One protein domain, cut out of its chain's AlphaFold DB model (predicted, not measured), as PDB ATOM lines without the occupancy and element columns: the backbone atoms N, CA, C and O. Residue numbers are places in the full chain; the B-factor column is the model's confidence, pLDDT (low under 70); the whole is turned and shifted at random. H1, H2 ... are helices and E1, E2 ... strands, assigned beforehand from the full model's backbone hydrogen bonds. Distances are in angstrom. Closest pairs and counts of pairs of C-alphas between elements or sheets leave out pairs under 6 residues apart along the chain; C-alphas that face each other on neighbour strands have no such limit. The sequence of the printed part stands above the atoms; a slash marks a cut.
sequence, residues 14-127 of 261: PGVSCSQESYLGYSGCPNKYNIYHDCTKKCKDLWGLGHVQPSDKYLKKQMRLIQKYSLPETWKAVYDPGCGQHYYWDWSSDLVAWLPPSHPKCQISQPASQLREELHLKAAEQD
ATOM      1  N   PRO A  14     126.428  62.770   0.260       37.84
ATOM      2  CA  PRO A  14     126.333  61.456  -0.360       37.84
ATOM      3  C   PRO A  14     126.632  61.626  -1.856       37.84
ATOM      4  O   PRO A  14     125.759  62.034  -2.616       37.84
ATOM      5  N   GLY A  15     127.888  61.401  -2.257       43.81
ATOM      6  CA  GLY A  15     128.333  61.493  -3.653       43.81
ATOM      7  C   GLY A  15     129.667  62.205  -3.911       43.81
ATOM      8  O   GLY A  15     130.094  62.232  -5.059       43.81
ATOM      9  N   VAL A  16     130.345  62.757  -2.898       43.06
ATOM     10  CA  VAL A  16     131.663  63.391  -3.098       43.06
ATOM     11  C   VAL A  16     132.734  62.304  -3.189       43.06
ATOM     12  O   VAL A  16     133.046  61.630  -2.207       43.06
ATOM     13  N   SER A  17     133.251  62.093  -4.397       41.44
ATOM     14  CA  SER A  17     134.365  61.187  -4.664       41.44
ATOM     15  C   SER A  17     135.644  61.697  -3.984       41.44
ATOM     16  O   SER A  17     135.879  62.899  -3.860       41.44
ATOM     17  N   CYS A  18     136.498  60.767  -3.550       36.19
ATOM     18  CA  CYS A  18     137.747  61.020  -2.816       36.19
ATOM     19  C   CYS A  18     138.734  61.979  -3.536       36.19
ATOM     20  O   CYS A  18     139.670  62.480  -2.919       36.19
ATOM     21  N   SER A  19     138.538  62.250  -4.830       46.00
ATOM     22  CA  SER A  19     139.339  63.168  -5.650       46.00
ATOM     23  C   SER A  19     138.951  64.650  -5.516       46.00
ATOM     24  O   SER A  19     139.781  65.508  -5.802       46.00
ATOM     25  N   GLN A  20     137.746  64.978  -5.032       52.12
ATOM     26  CA  GLN A  20     137.270  66.369  -4.905       52.12
ATOM     27  C   GLN A  20     137.846  67.107  -3.679       52.12
ATOM     28  O   GLN A  20     137.821  68.339  -3.611       52.12
ATOM     29  N   GLU A  21     138.404  66.374  -2.708       60.78
ATOM     30  CA  GLU A  21     138.968  66.941  -1.475       60.78
ATOM     31  C   GLU A  21     140.218  67.801  -1.712       60.78
ATOM     32  O   GLU A  21     140.474  68.744  -0.958       60.78
ATOM     33  N   SER A  22     140.974  67.533  -2.780       69.81
ATOM     34  CA  SER A  22     142.190  68.285  -3.113       69.81
ATOM     35  C   SER A  22     141.889  69.728  -3.542       69.81
ATOM     36  O   SER A  22     142.633  70.648  -3.193       69.81
ATOM     37  N   TYR A  23     140.766  69.955  -4.233       85.81
ATOM     38  CA  TYR A  23     140.418  71.251  -4.819       85.81
ATOM     39  C   TYR A  23     139.634  72.170  -3.886       85.81
ATOM     40  O   TYR A  23     139.476  73.350  -4.197       85.81
ATOM     41  N   LEU A  24     139.158  71.695  -2.734       88.00
ATOM     42  CA  LEU A  24     138.456  72.519  -1.738       88.00
ATOM     43  C   LEU A  24     139.390  73.531  -1.054       88.00
ATOM     44  O   LEU A  24     139.004  74.674  -0.786       88.00
ATOM     45  N   GLY A  25     140.643  73.134  -0.834       90.50
ATOM     46  CA  GLY A  25     141.620  73.901  -0.065       90.50
ATOM     47  C   GLY A  25     141.332  73.919   1.441       90.50
ATOM     48  O   GLY A  25     140.271  73.519   1.916       90.50
ATOM     49  N   TYR A  26     142.304  74.380   2.231       92.81
ATOM     50  CA  TYR A  26     142.162  74.433   3.689       92.81
ATOM     51  C   TYR A  26     141.156  75.509   4.111       92.81
ATOM     52  O   TYR A  26     141.226  76.647   3.646       92.81
ATOM     53  N   SER A  27     140.261  75.174   5.045       90.88
ATOM     54  CA  SER A  27     139.164  76.047   5.499       90.88
ATOM     55  C   SER A  27     139.635  77.425   5.977       90.88
ATOM     56  O   SER A  27     139.042  78.441   5.609       90.88
ATOM     57  N   GLY A  28     140.738  77.475   6.727       93.50
ATOM     58  CA  GLY A  28     141.341  78.716   7.208       93.50
ATOM     59  C   GLY A  28     142.132  79.501   6.161       93.50
ATOM     60  O   GLY A  28     142.533  80.626   6.436       93.50
ATOM     61  N   CYS A  29     142.365  78.962   4.959       95.12
ATOM     62  CA  CYS A  29     143.116  79.679   3.934       95.12
ATOM     63  C   CYS A  29     142.299  80.874   3.400       95.12
ATOM     64  O   CYS A  29     141.186  80.673   2.893       95.12
ATOM     65  N   PRO A  30     142.843  82.106   3.442       94.94
ATOM     66  CA  PRO A  30     142.167  83.286   2.914       94.94
ATOM     67  C   PRO A  30     142.120  83.290   1.385       94.94
ATOM     68  O   PRO A  30     141.231  83.906   0.817       94.94
ATOM     69  N   ASN A  31     143.042  82.597   0.710       94.06
ATOM     70  CA  ASN A  31     143.175  82.617  -0.748       94.06
ATOM     71  C   ASN A  31     142.483  81.429  -1.443       94.06
ATOM     72  O   ASN A  31     142.611  81.262  -2.650       94.06
ATOM     73  N   LYS A  32     141.736  80.585  -0.716       92.69
ATOM     74  CA  LYS A  32     141.093  79.395  -1.312       92.69
ATOM     75  C   LYS A  32     140.019  79.715  -2.355       92.69
ATOM     76  O   LYS A  32     139.647  78.832  -3.119       92.69
ATOM     77  N   TYR A  33     139.516  80.946  -2.395       91.44
ATOM     78  CA  TYR A  33     138.565  81.386  -3.417       91.44
ATOM     79  C   TYR A  33     139.235  81.696  -4.761       91.44
ATOM     80  O   TYR A  33     138.553  81.822  -5.772       91.44
ATOM     81  N   ASN A  34     140.557  81.875  -4.781       92.81
ATOM     82  CA  ASN A  34     141.283  82.147  -6.007       92.81
ATOM     83  C   ASN A  34     141.475  80.838  -6.778       92.81
ATOM     84  O   ASN A  34     142.088  79.896  -6.272       92.81
ATOM     85  N   ILE A  35     140.964  80.797  -8.006       93.75
ATOM     86  CA  ILE A  35     141.053  79.632  -8.893       93.75
ATOM     87  C   ILE A  35     142.499  79.258  -9.241       93.75
ATOM     88  O   ILE A  35     142.766  78.105  -9.534       93.75
ATOM     89  N   TYR A  36     143.439  80.198  -9.147       92.44
ATOM     90  CA  TYR A  36     144.860  79.968  -9.431       92.44
ATOM     91  C   TYR A  36     145.690  79.677  -8.176       92.44
ATOM     92  O   TYR A  36     146.918  79.670  -8.225       92.44
ATOM     93  N   HIS A  37     145.048  79.534  -7.014       93.12
ATOM     94  CA  HIS A  37     145.751  79.234  -5.775       93.12
ATOM     95  C   HIS A  37     145.726  77.741  -5.460       93.12
ATOM     96  O   HIS A  37     144.672  77.192  -5.133       93.12
ATOM     97  N   ASP A  38     146.917  77.150  -5.410       90.69
ATOM     98  CA  ASP A  38     147.112  75.792  -4.919       90.69
ATOM     99  C   ASP A  38     147.299  75.793  -3.405       90.69
ATOM    100  O   ASP A  38     148.285  76.297  -2.849       90.69
ATOM    101  N   CYS A  39     146.310  75.237  -2.711       92.19
ATOM    102  CA  CYS A  39     146.302  75.221  -1.262       92.19
ATOM    103  C   CYS A  39     147.222  74.109  -0.738       92.19
ATOM    104  O   CYS A  39     146.884  72.929  -0.752       92.19
ATOM    105  N   THR A  40     148.403  74.486  -0.252       92.81
ATOM    106  CA  THR A  40     149.422  73.540   0.231       92.81
ATOM    107  C   THR A  40     149.362  73.354   1.747       92.81
ATOM    108  O   THR A  40     148.750  74.148   2.459       92.81
ATOM    109  N   LYS A  41     150.047  72.335   2.289       93.25
ATOM    110  CA  LYS A  41     150.142  72.112   3.750       93.25
ATOM    111  C   LYS A  41     150.619  73.358   4.513       93.25
ATOM    112  O   LYS A  41     150.102  73.644   5.583       93.25
ATOM    113  N   LYS A  42     151.488  74.177   3.904       93.50
ATOM    114  CA  LYS A  42     151.926  75.464   4.473       93.50
ATOM    115  C   LYS A  42     150.753  76.403   4.768       93.50
ATOM    116  O   LYS A  42     150.783  77.125   5.754       93.50
ATOM    117  N   CYS A  43     149.713  76.393   3.936       94.38
ATOM    118  CA  CYS A  43     148.507  77.187   4.151       94.38
ATOM    119  C   CYS A  43     147.780  76.761   5.434       94.38
ATOM    120  O   CYS A  43     147.326  77.607   6.203       94.38
ATOM    121  N   LYS A  44     147.714  75.449   5.685       92.69
ATOM    122  CA  LYS A  44     147.162  74.893   6.923       92.69
ATOM    123  C   LYS A  44     147.972  75.332   8.138       92.69
ATOM    124  O   LYS A  44     147.384  75.741   9.127       92.69
ATOM    125  N   ASP A  45     149.297  75.288   8.050       95.69
ATOM    126  CA  ASP A  45     150.166  75.628   9.182       95.69
ATOM    127  C   ASP A  45     150.142  77.133   9.492       95.69
ATOM    128  O   ASP A  45     150.172  77.534  10.653       95.69
ATOM    129  N   LEU A  46     150.047  77.977   8.457       95.31
ATOM    130  CA  LEU A  46     150.015  79.434   8.603       95.31
ATOM    131  C   LEU A  46     148.673  79.959   9.117       95.31
ATOM    132  O   LEU A  46     148.653  80.898   9.911       95.31
ATOM    133  N   TRP A  47     147.559  79.401   8.635       94.19
ATOM    134  CA  TRP A  47     146.227  79.955   8.901       94.19
ATOM    135  C   TRP A  47     145.333  79.058   9.758       94.19
ATOM    136  O   TRP A  47     144.358  79.546  10.325       94.19
ATOM    137  N   GLY A  48     145.655  77.772   9.902       92.75
ATOM    138  CA  GLY A  48     144.914  76.828  10.733       92.75
ATOM    139  C   GLY A  48     143.425  76.794  10.391       92.75
ATOM    140  O   GLY A  48     143.032  76.533   9.253       92.75
ATOM    141  N   LEU A  49     142.595  77.075  11.395       91.94
ATOM    142  CA  LEU A  49     141.136  77.156  11.269       91.94
ATOM    143  C   LEU A  49     140.634  78.536  10.805       91.94
ATOM    144  O   LEU A  49     139.435  78.711  10.610       91.94
ATOM    145  N   GLY A  50     141.526  79.513  10.622       93.56
ATOM    146  CA  GLY A  50     141.174  80.884  10.267       93.56
ATOM    147  C   GLY A  50     140.402  81.609  11.374       93.56
ATOM    148  O   GLY A  50     140.596  81.384  12.571       93.56
ATOM    149  N   HIS A  51     139.512  82.508  10.966       93.00
ATOM    150  CA  HIS A  51     138.633  83.269  11.842       93.00
ATOM    151  C   HIS A  51     137.366  82.467  12.151       93.00
ATOM    152  O   HIS A  51     136.379  82.577  11.443       93.00
ATOM    153  N   VAL A  52     137.381  81.653  13.209       92.69
ATOM    154  CA  VAL A  52     136.254  80.751  13.540       92.69
ATOM    155  C   VAL A  52     134.967  81.508  13.881       92.69
ATOM    156  O   VAL A  52     133.878  81.045  13.552       92.69
ATOM    157  N   GLN A  53     135.080  82.669  14.531       91.56
ATOM    158  CA  GLN A  53     133.927  83.479  14.912       91.56
ATOM    159  C   GLN A  53     133.963  84.873  14.271       91.56
ATOM    160  O   GLN A  53     134.974  85.578  14.385       91.56
ATOM    161  N   PRO A  54     132.860  85.313  13.639       94.25
ATOM    162  CA  PRO A  54     132.734  86.671  13.137       94.25
ATOM    163  C   PRO A  54     132.654  87.688  14.280       94.25
ATOM    164  O   PRO A  54     132.048  87.442  15.316       94.25
ATOM    165  N   SER A  55     133.192  88.889  14.060       95.38
ATOM    166  CA  SER A  55     133.019  89.989  15.019       95.38
ATOM    167  C   SER A  55     131.575  90.517  15.047       95.38
ATOM    168  O   SER A  55     130.934  90.648  14.001       95.38
ATOM    169  N   ASP A  56     131.099  90.967  16.210       96.69
ATOM    170  CA  ASP A  56     129.760  91.570  16.358       96.69
ATOM    171  C   ASP A  56     129.537  92.771  15.433       96.69
ATOM    172  O   ASP A  56     128.459  92.971  14.864       96.69
ATOM    173  N   LYS A  57     130.578  93.593  15.251       97.00
ATOM    174  CA  LYS A  57     130.537  94.744  14.337       97.00
ATOM    175  C   LYS A  57     130.287  94.299  12.898       97.00
ATOM    176  O   LYS A  57     129.601  95.004  12.157       97.00
ATOM    177  N   TYR A  58     130.856  93.164  12.503       96.44
ATOM    178  CA  TYR A  58     130.661  92.579  11.187       96.44
ATOM    179  C   TYR A  58     129.259  91.967  11.052       96.44
ATOM    180  O   TYR A  58     128.556  92.311  10.104       96.44
ATOM    181  N   LEU A  59     128.796  91.192  12.039       96.75
ATOM    182  CA  LEU A  59     127.437  90.631  12.055       96.75
ATOM    183  C   LEU A  59     126.363  91.720  11.910       96.75
ATOM    184  O   LEU A  59     125.473  91.604  11.072       96.75
ATOM    185  N   LYS A  60     126.496  92.851  12.616       97.75
ATOM    186  CA  LYS A  60     125.577  94.000  12.478       97.75
ATOM    187  C   LYS A  60     125.568  94.624  11.078       97.75
ATOM    188  O   LYS A  60     124.573  95.225  10.675       97.75
ATOM    189  N   LYS A  61     126.685  94.582  10.347       97.25
ATOM    190  CA  LYS A  61     126.737  95.044   8.947       97.25
ATOM    191  C   LYS A  61     126.091  94.018   8.022       97.25
ATOM    192  O   LYS A  61     125.320  94.406   7.152       97.25
ATOM    193  N   GLN A  62     126.358  92.740   8.263       96.88
ATOM    194  CA  GLN A  62     125.801  91.636   7.494       96.88
ATOM    195  C   GLN A  62     124.274  91.568   7.605       96.88
ATOM    196  O   GLN A  62     123.594  91.469   6.589       96.88
ATOM    197  N   MET A  63     123.714  91.720   8.808       97.12
ATOM    198  CA  MET A  63     122.259  91.751   8.986       97.12
ATOM    199  C   MET A  63     121.607  92.906   8.222       97.12
ATOM    200  O   MET A  63     120.605  92.702   7.547       97.12
ATOM    201  N   ARG A  64     122.208  94.103   8.252       97.81
ATOM    202  CA  ARG A  64     121.721  95.254   7.471       97.81
ATOM    203  C   ARG A  64     121.803  95.017   5.963       97.81
ATOM    204  O   ARG A  64     120.937  95.481   5.229       97.81
ATOM    205  N   LEU A  65     122.835  94.309   5.501       96.94
ATOM    206  CA  LEU A  65     122.986  93.946   4.094       96.94
ATOM    207  C   LEU A  65     121.861  93.001   3.647       96.94
ATOM    208  O   LEU A  65     121.210  93.289   2.648       96.94
ATOM    209  N   ILE A  66     121.589  91.941   4.415       96.50
ATOM    210  CA  ILE A  66     120.534  90.956   4.108       96.50
ATOM    211  C   ILE A  66     119.131  91.562   4.246       96.50
ATOM    212  O   ILE A  66     118.245  91.248   3.462       96.50
ATOM    213  N   GLN A  67     118.914  92.474   5.197       96.94
ATOM    214  CA  GLN A  67     117.644  93.203   5.308       96.94
ATOM    215  C   GLN A  67     117.359  94.069   4.078       96.94
ATOM    216  O   GLN A  67     116.212  94.190   3.663       96.94
ATOM    217  N   LYS A  68     118.397  94.684   3.499       97.81
ATOM    218  CA  LYS A  68     118.263  95.518   2.300       97.81
ATOM    219  C   LYS A  68     118.124  94.686   1.023       97.81
ATOM    220  O   LYS A  68     117.431  95.098   0.100       97.81
ATOM    221  N   TYR A  69     118.811  93.552   0.973       97.38
ATOM    222  CA  TYR A  69     118.865  92.640  -0.162       97.38
ATOM    223  C   TYR A  69     118.484  91.249   0.337       97.38
ATOM    224  O   TYR A  69     119.355  90.451   0.695       97.38
ATOM    225  N   SER A  70     117.177  90.991   0.414       95.81
ATOM    226  CA  SER A  70     116.669  89.696   0.861       95.81
ATOM    227  C   SER A  70     117.175  88.574  -0.048       95.81
ATOM    228  O   SER A  70     117.385  88.758  -1.255       95.81
ATOM    229  N   LEU A  71     117.416  87.417   0.565       95.19
ATOM    230  CA  LEU A  71     117.848  86.214  -0.135       95.19
ATOM    231  C   LEU A  71     116.623  85.458  -0.668       95.19
ATOM    232  O   LEU A  71     115.647  85.317   0.072       95.19
ATOM    233  N   PRO A  72     116.666  84.968  -1.918       95.94
ATOM    234  CA  PRO A  72     115.719  83.971  -2.403       95.94
ATOM    235  C   PRO A  72     115.799  82.679  -1.578       95.94
ATOM    236  O   PRO A  72     116.805  82.416  -0.925       95.94
ATOM    237  N   GLU A  73     114.766  81.843  -1.651       95.50
ATOM    238  CA  GLU A  73     114.649  80.605  -0.862       95.50
ATOM    239  C   GLU A  73     115.799  79.611  -1.090       95.50
ATOM    240  O   GLU A  73     116.269  78.952  -0.161       95.50
ATOM    241  N   THR A  74     116.297  79.530  -2.322       97.00
ATOM    242  CA  THR A  74     117.387  78.615  -2.671       97.00
ATOM    243  C   THR A  74     118.764  79.134  -2.232       97.00
ATOM    244  O   THR A  74     119.748  78.397  -2.232       97.00
ATOM    245  N   TRP A  75     118.849  80.384  -1.761       97.31
ATOM    246  CA  TRP A  75     120.096  81.031  -1.365       97.31
ATOM    247  C   TRP A  75     120.254  81.104   0.149       97.31
ATOM    248  O   TRP A  75     119.345  81.483   0.884       97.31
ATOM    249  N   LYS A  76     121.470  80.847   0.633       97.19
ATOM    250  CA  LYS A  76     121.824  81.023   2.049       97.19
ATOM    251  C   LYS A  76     123.150  81.741   2.228       97.19
ATOM    252  O   LYS A  76     124.063  81.606   1.417       97.19
ATOM    253  N   ALA A  77     123.269  82.474   3.331       96.81
ATOM    254  CA  ALA A  77     124.531  83.051   3.770       96.81
ATOM    255  C   ALA A  77     125.361  81.989   4.510       96.81
ATOM    256  O   ALA A  77     124.879  81.375   5.462       96.81
ATOM    257  N   VAL A  78     126.608  81.796   4.094       95.62
ATOM    258  CA  VAL A  78     127.553  80.847   4.693       95.62
ATOM    259  C   VAL A  78     128.784  81.610   5.147       95.62
ATOM    260  O   VAL A  78     129.396  82.331   4.363       95.62
ATOM    261  N   TYR A  79     129.137  81.478   6.423       96.25
ATOM    262  CA  TYR A  79     130.333  82.109   6.964       96.25
ATOM    263  C   TYR A  79     131.584  81.337   6.548       96.25
ATOM    264  O   TYR A  79     131.666  80.131   6.772       96.25
ATOM    265  N   ASP A  80     132.559  82.041   5.979       94.69
ATOM    266  CA  ASP A  80     133.861  81.485   5.650       94.69
ATOM    267  C   ASP A  80     134.937  81.925   6.666       94.69
ATOM    268  O   ASP A  80     135.304  83.107   6.698       94.69
ATOM    269  N   PRO A  81     135.518  80.987   7.442       95.31
ATOM    270  CA  PRO A  81     136.596  81.285   8.380       95.31
ATOM    271  C   PRO A  81     137.870  81.823   7.724       95.31
ATOM    272  O   PRO A  81     138.591  82.608   8.336       95.31
ATOM    273  N   GLY A  82     138.170  81.426   6.484       93.88
ATOM    274  CA  GLY A  82     139.408  81.840   5.820       93.88
ATOM    275  C   GLY A  82     139.435  83.333   5.497       93.88
ATOM    276  O   GLY A  82     140.426  84.007   5.769       93.88
ATOM    277  N   CYS A  83     138.339  83.874   4.958       92.88
ATOM    278  CA  CYS A  83     138.219  85.311   4.683       92.88
ATOM    279  C   CYS A  83     137.575  86.113   5.830       92.88
ATOM    280  O   CYS A  83     137.584  87.347   5.800       92.88
ATOM    281  N   GLY A  84     137.005  85.429   6.828       94.25
ATOM    282  CA  GLY A  84     136.302  86.039   7.953       94.25
ATOM    283  C   GLY A  84     135.005  86.751   7.556       94.25
ATOM    284  O   GLY A  84     134.582  87.678   8.252       94.25
ATOM    285  N   GLN A  85     134.389  86.359   6.438       95.19
ATOM    286  CA  GLN A  85     133.193  86.979   5.864       95.19
ATOM    287  C   GLN A  85     132.209  85.914   5.362       95.19
ATOM    288  O   GLN A  85     132.566  84.763   5.156       95.19
ATOM    289  N   HIS A  86     130.949  86.299   5.181       96.69
ATOM    290  CA  HIS A  86     129.927  85.469   4.566       96.69
ATOM    291  C   HIS A  86     130.007  85.581   3.050       96.69
ATOM    292  O   HIS A  86     130.063  86.686   2.508       96.69
ATOM    293  N   TYR A  87     129.924  84.434   2.398       96.50
ATOM    294  CA  TYR A  87     129.529  84.323   1.005       96.50
ATOM    295  C   TYR A  87     128.097  83.783   0.943       96.50
ATOM    296  O   TYR A  87     127.510  83.386   1.953       96.50
ATOM    297  N   TYR A  88     127.516  83.804  -0.242       97.62
ATOM    298  CA  TYR A  88     126.161  83.352  -0.504       97.62
ATOM    299  C   TYR A  88     126.236  82.169  -1.451       97.62
ATOM    300  O   TYR A  88     126.987  82.205  -2.424       97.62
ATOM    301  N   TRP A  89     125.497  81.116  -1.132       97.50
ATOM    302  CA  TRP A  89     125.476  79.879  -1.902       97.50
ATOM    303  C   TRP A  89     124.034  79.510  -2.222       97.50
ATOM    304  O   TRP A  89     123.183  79.499  -1.326       97.50
ATOM    305  N   ASP A  90     123.801  79.224  -3.497       97.38
ATOM    306  CA  ASP A  90     122.578  78.650  -4.029       97.38
ATOM    307  C   ASP A  90     122.658  77.126  -3.995       97.38
ATOM    308  O   ASP A  90     123.417  76.530  -4.757       97.38
ATOM    309  N   TRP A  91     121.895  76.478  -3.119       94.94
ATOM    310  CA  TRP A  91     121.981  75.022  -2.963       94.94
ATOM    311  C   TRP A  91     121.254  74.246  -4.067       94.94
ATOM    312  O   TRP A  91     121.448  73.038  -4.161       94.94
ATOM    313  N   SER A  92     120.421  74.900  -4.886       96.44
ATOM    314  CA  SER A  92     119.758  74.237  -6.018       96.44
ATOM    315  C   SER A  92     120.635  74.162  -7.266       96.44
ATOM    316  O   SER A  92     120.531  73.199  -8.017       96.44
ATOM    317  N   SER A  93     121.476  75.175  -7.495       94.00
ATOM    318  CA  SER A  93     122.289  75.306  -8.718       94.00
ATOM    319  C   SER A  93     123.797  75.222  -8.456       94.00
ATOM    320  O   SER A  93     124.587  75.376  -9.382       94.00
ATOM    321  N   ASP A  94     124.195  75.061  -7.192       94.62
ATOM    322  CA  ASP A  94     125.580  75.087  -6.714       94.62
ATOM    323  C   ASP A  94     126.390  76.325  -7.128       94.62
ATOM    324  O   ASP A  94     127.612  76.297  -7.252       94.62
ATOM    325  N   LEU A  95     125.714  77.467  -7.272       96.25
ATOM    326  CA  LEU A  95     126.347  78.746  -7.582       96.25
ATOM    327  C   LEU A  95     126.707  79.519  -6.313       96.25
ATOM    328  O   LEU A  95     126.009  79.460  -5.300       96.25
ATOM    329  N   VAL A  96     127.786  80.297  -6.374       96.81
ATOM    330  CA  VAL A  96     128.269  81.106  -5.251       96.81
ATOM    331  C   VAL A  96     128.427  82.575  -5.630       96.81
ATOM    332  O   VAL A  96     128.660  82.924  -6.787       96.81
ATOM    333  N   ALA A  97     128.315  83.452  -4.634       97.19
ATOM    334  CA  ALA A  97     128.542  84.885  -4.780       97.19
ATOM    335  C   ALA A  97     129.058  85.517  -3.479       97.19
ATOM    336  O   ALA A  97     128.759  85.063  -2.378       97.19
ATOM    337  N   TRP A  98     129.794  86.625  -3.586       95.81
ATOM    338  CA  TRP A  98     130.272  87.395  -2.423       95.81
ATOM    339  C   TRP A  98     129.252  88.398  -1.874       95.81
ATOM    340  O   TRP A  98     129.424  88.940  -0.783       95.81
ATOM    341  N   LEU A  99     128.191  88.667  -2.630       97.31
ATOM    342  CA  LEU A  99     127.105  89.573  -2.270       97.31
ATOM    343  C   LEU A  99     125.766  88.844  -2.450       97.31
ATOM    344  O   LEU A  99     125.722  87.863  -3.191       97.31
ATOM    345  N   PRO A 100     124.681  89.297  -1.795       97.44
ATOM    346  CA  PRO A 100     123.349  88.753  -2.040       97.44
ATOM    347  C   PRO A 100     123.004  88.802  -3.538       97.44
ATOM    348  O   PRO A 100     123.328  89.807  -4.176       97.44
ATOM    349  N   PRO A 101     122.299  87.804  -4.099       96.06
ATOM    350  CA  PRO A 101     121.974  87.748  -5.531       96.06
ATOM    351  C   PRO A 101     121.141  88.944  -6.018       96.06
ATOM    352  O   PRO A 101     121.245  89.340  -7.172       96.06
ATOM    353  N   SER A 102     120.362  89.575  -5.134       95.06
ATOM    354  CA  SER A 102     119.590  90.790  -5.429       95.06
ATOM    355  C   SER A 102     120.431  92.080  -5.421       95.06
ATOM    356  O   SER A 102     119.928  93.160  -5.732       95.06
ATOM    357  N   HIS A 103     121.716  92.010  -5.064       97.06
ATOM    358  CA  HIS A 103     122.598  93.172  -5.018       97.06
ATOM    359  C   HIS A 103     123.088  93.555  -6.432       97.06
ATOM    360  O   HIS A 103     123.600  92.700  -7.149       97.06
ATOM    361  N   PRO A 104     123.080  94.844  -6.832       96.88
ATOM    362  CA  PRO A 104     123.414  95.264  -8.207       96.88
ATOM    363  C   PRO A 104     124.866  94.986  -8.628       96.88
ATOM    364  O   PRO A 104     125.175  94.912  -9.808       96.88
ATOM    365  N   LYS A 105     125.776  94.864  -7.658       95.81
ATOM    366  CA  LYS A 105     127.184  94.478  -7.880       95.81
ATOM    367  C   LYS A 105     127.449  92.982  -7.670       95.81
ATOM    368  O   LYS A 105     128.609  92.593  -7.574       95.81
ATOM    369  N   CYS A 106     126.409  92.173  -7.478       96.12
ATOM    370  CA  CYS A 106     126.572  90.741  -7.284       96.12
ATOM    371  C   CYS A 106     127.114  90.098  -8.560       96.12
ATOM    372  O   CYS A 106     126.610  90.345  -9.652       96.12
ATOM    373  N   GLN A 107     128.140  89.271  -8.401       95.62
ATOM    374  CA  GLN A 107     128.674  88.422  -9.455       95.62
ATOM    375  C   GLN A 107     128.490  86.985  -8.997       95.62
ATOM    376  O   GLN A 107     129.074  86.578  -7.991       95.62
ATOM    377  N   ILE A 108     127.623  86.266  -9.703       96.31
ATOM    378  CA  ILE A 108     127.327  84.860  -9.450       96.31
ATOM    379  C   ILE A 108     128.263  84.037 -10.332       96.31
ATOM    380  O   ILE A 108     128.357  84.289 -11.532       96.31
ATOM    381  N   SER A 109     128.961  83.077  -9.737       96.12
ATOM    382  CA  SER A 109     129.881  82.192 -10.449       96.12
ATOM    383  C   SER A 109     129.794  80.762  -9.926       96.12
ATOM    384  O   SER A 109     129.220  80.502  -8.868       96.12
ATOM    385  N   GLN A 110     130.424  79.834 -10.646       96.25
ATOM    386  CA  GLN A 110     130.744  78.517 -10.098       96.25
ATOM    387  C   GLN A 110     131.723  78.644  -8.914       96.25
ATOM    388  O   GLN A 110     132.476  79.628  -8.836       96.25
ATOM    389  N   PRO A 111     131.727  77.679  -7.979       94.56
ATOM    390  CA  PRO A 111     132.655  77.677  -6.862       94.56
ATOM    391  C   PRO A 111     134.092  77.468  -7.344       94.56
ATOM    392  O   PRO A 111     134.367  76.707  -8.268       94.56
ATOM    393  N   ALA A 112     135.038  78.117  -6.665       93.56
ATOM    394  CA  ALA A 112     136.450  78.071  -7.043       93.56
ATOM    395  C   ALA A 112     137.046  76.653  -7.043       93.56
ATOM    396  O   ALA A 112     137.985  76.391  -7.786       93.56
ATOM    397  N   SER A 113     136.510  75.744  -6.222       92.50
ATOM    398  CA  SER A 113     136.915  74.335  -6.195       92.50
ATOM    399  C   SER A 113     136.585  73.615  -7.499       92.50
ATOM    400  O   SER A 113     137.449  72.937  -8.041       92.50
ATOM    401  N   GLN A 114     135.383  73.829  -8.036       93.19
ATOM    402  CA  GLN A 114     134.954  73.245  -9.305       93.19
ATOM    403  C   GLN A 114     135.757  73.818 -10.475       93.19
ATOM    404  O   GLN A 114     136.223  73.073 -11.329       93.19
ATOM    405  N   LEU A 115     136.007  75.132 -10.475       93.12
ATOM    406  CA  LEU A 115     136.844  75.757 -11.505       93.12
ATOM    407  C   LEU A 115     138.296  75.255 -11.462       93.12
ATOM    408  O   LEU A 115     138.923  75.101 -12.506       93.12
ATOM    409  N   ARG A 116     138.844  74.977 -10.270       92.81
ATOM    410  CA  ARG A 116     140.173  74.357 -10.134       92.81
ATOM    411  C   ARG A 116     140.209  72.941 -10.690       92.81
ATOM    412  O   ARG A 116     141.174  72.602 -11.372       92.81
ATOM    413  N   GLU A 117     139.192  72.143 -10.390       92.00
ATOM    414  CA  GLU A 117     139.052  70.781 -10.904       92.00
ATOM    415  C   GLU A 117     138.990  70.786 -12.438       92.00
ATOM    416  O   GLU A 117     139.776  70.101 -13.086       92.00
ATOM    417  N   GLU A 118     138.156  71.648 -13.027       92.94
ATOM    418  CA  GLU A 118     138.040  71.798 -14.482       92.94
ATOM    419  C   GLU A 118     139.372  72.198 -15.142       92.94
ATOM    420  O   GLU A 118     139.730  71.664 -16.190       92.94
ATOM    421  N   LEU A 119     140.135  73.114 -14.531       90.94
ATOM    422  CA  LEU A 119     141.453  73.510 -15.040       90.94
ATOM    423  C   LEU A 119     142.470  72.360 -15.001       90.94
ATOM    424  O   LEU A 119     143.250  72.219 -15.939       90.94
ATOM    425  N   HIS A 120     142.460  71.543 -13.944       88.31
ATOM    426  CA  HIS A 120     143.359  70.390 -13.841       88.31
ATOM    427  C   HIS A 120     143.002  69.294 -14.848       88.31
ATOM    428  O   HIS A 120     143.899  68.732 -15.470       88.31
ATOM    429  N   LEU A 121     141.709  69.020 -15.046       89.25
ATOM    430  CA  LEU A 121     141.245  68.043 -16.033       89.25
ATOM    431  C   LEU A 121     141.613  68.469 -17.460       89.25
ATOM    432  O   LEU A 121     142.171  67.674 -18.210       89.25
ATOM    433  N   LYS A 122     141.404  69.744 -17.810       89.44
ATOM    434  CA  LYS A 122     141.798  70.280 -19.126       89.44
ATOM    435  C   LYS A 122     143.300  70.201 -19.388       89.44
ATOM    436  O   LYS A 122     143.699  70.053 -20.539       89.44
ATOM    437  N   ALA A 123     144.124  70.346 -18.351       87.62
ATOM    438  CA  ALA A 123     145.569  70.203 -18.485       87.62
ATOM    439  C   ALA A 123     145.958  68.746 -18.782       87.62
ATOM    440  O   ALA A 123     146.765  68.513 -19.675       87.62
ATOM    441  N   ALA A 124     145.334  67.777 -18.104       85.50
ATOM    442  CA  ALA A 124     145.593  66.357 -18.340       85.50
ATOM    443  C   ALA A 124     145.208  65.914 -19.767       85.50
ATOM    444  O   ALA A 124     145.983  65.232 -20.424       85.50
ATOM    445  N   GLU A 125     144.061  66.367 -20.285       84.25
ATOM    446  CA  GLU A 125     143.620  66.034 -21.653       84.25
ATOM    447  C   GLU A 125     144.538  66.602 -22.753       84.25
ATOM    448  O   GLU A 125     144.625  66.041 -23.847       84.25
ATOM    449  N   GLN A 126     145.211  67.731 -22.497       78.06
ATOM    450  CA  GLN A 126     146.148  68.327 -23.456       78.06
ATOM    451  C   GLN A 126     147.451  67.533 -23.570       78.06
ATOM    452  O   GLN A 126     147.997  67.442 -24.672       78.06
ATOM    453  N   ASP A 127     147.919  66.936 -22.475       73.38
ATOM    454  CA  ASP A 127     149.150  66.142 -22.465       73.38
ATOM    455  C   ASP A 127     148.979  64.825 -23.250       73.38
ATOM    456  O   ASP A 127     149.867  64.441 -24.013       73.38
TER     457      ASP A 127
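AT A GLANCE: This is residues 14 to 127 of the 261 residues of the protein "Polyglutamine-binding protein 1" of Dufourea novaeangliae (UniProt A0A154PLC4). What is the main picture? A small three-stranded sheet, E1 E2 E3, stands near the middle of an elongated model, with helix H3 at one end and the helices H1, H2 and H4 with the loop of residues 25 to 40 at the other. Helix-to-helix contacts are few, and residues 121 to 127 of H4 stick out. What is it made of? The printed part has 114 residues with four named helices and three named strands, in the order H1 H2 H3 E1 E2 E3 H4; the sheet is antiparallel, the class is mixed, and under half of the residues are in named elements. It is only just compact, close to loose, with a radius of gyration of the C-alphas of 15.6 A and spans of 49 by 31 by 29 A.

HOW THE PARTS SIT: What do the first helices touch? H1, residues 21 to 24, touches H4, residues 112 to 127, which meets it with residues 112 to 117 alone; their closest C-alphas, of Tyr 23 and Ser 113, are 4.9 A apart. H2, residues 41 to 47, touches no helix and is not on the sheet. How is the sheet joined? E1, residues 75 to 80, E2, residues 85 to 90, and E3, residues 95 to 97, form a meander, each strand the antiparallel neighbour of the one before. In the hairpin E1 and E2, N 78 and O 87 are 2.8 A apart, within hydrogen-bond range; in the hairpin E2 and E3, N 90 and O 95 are 2.9 A apart, also within range. Where is H3? H3, residues 56 to 68, only grazes the sheet with its residues 58 to 66; its closest C-alpha pair with E2 is Gln 62 and His 86, 8.0 A. Are the helix backbones complete? Every O i to N i+4 pair is within hydrogen-bond range in H2 and H4, and 8 of 9 are in H3; H1 is too short for such a pair, and its one O i to N i+3 pair is not within range.

IN THESE COORDINATES: Where does H1 begin? C-alpha 21 is at (138.968, 66.941, -1.475). How long are the elements? From first to last C-alpha, H1 measures 5.6 A, H2 10.2 A, H3 18.6 A, E1 15.5 A, E2 16.7 A, E3 7.1 A and H4 23.3 A. Where does H4 end? C-alpha 127 is at (149.150, 66.142, -22.465).

THE WHOLE: How far does it reach? The two C-alphas farthest apart, of Lys 60 and Asp 127, are 50.5 A apart. Which links are long? Those from H1 to H2, 16 residues, and from E3 to H4, 14 residues, are long; in the second, residues 108 to 109 pair antiparallel with residues 96 to 97 of E3. Is anything missing or uncertain? The printed part has no cut, and pLDDT is under 70 at residues 14 to 22.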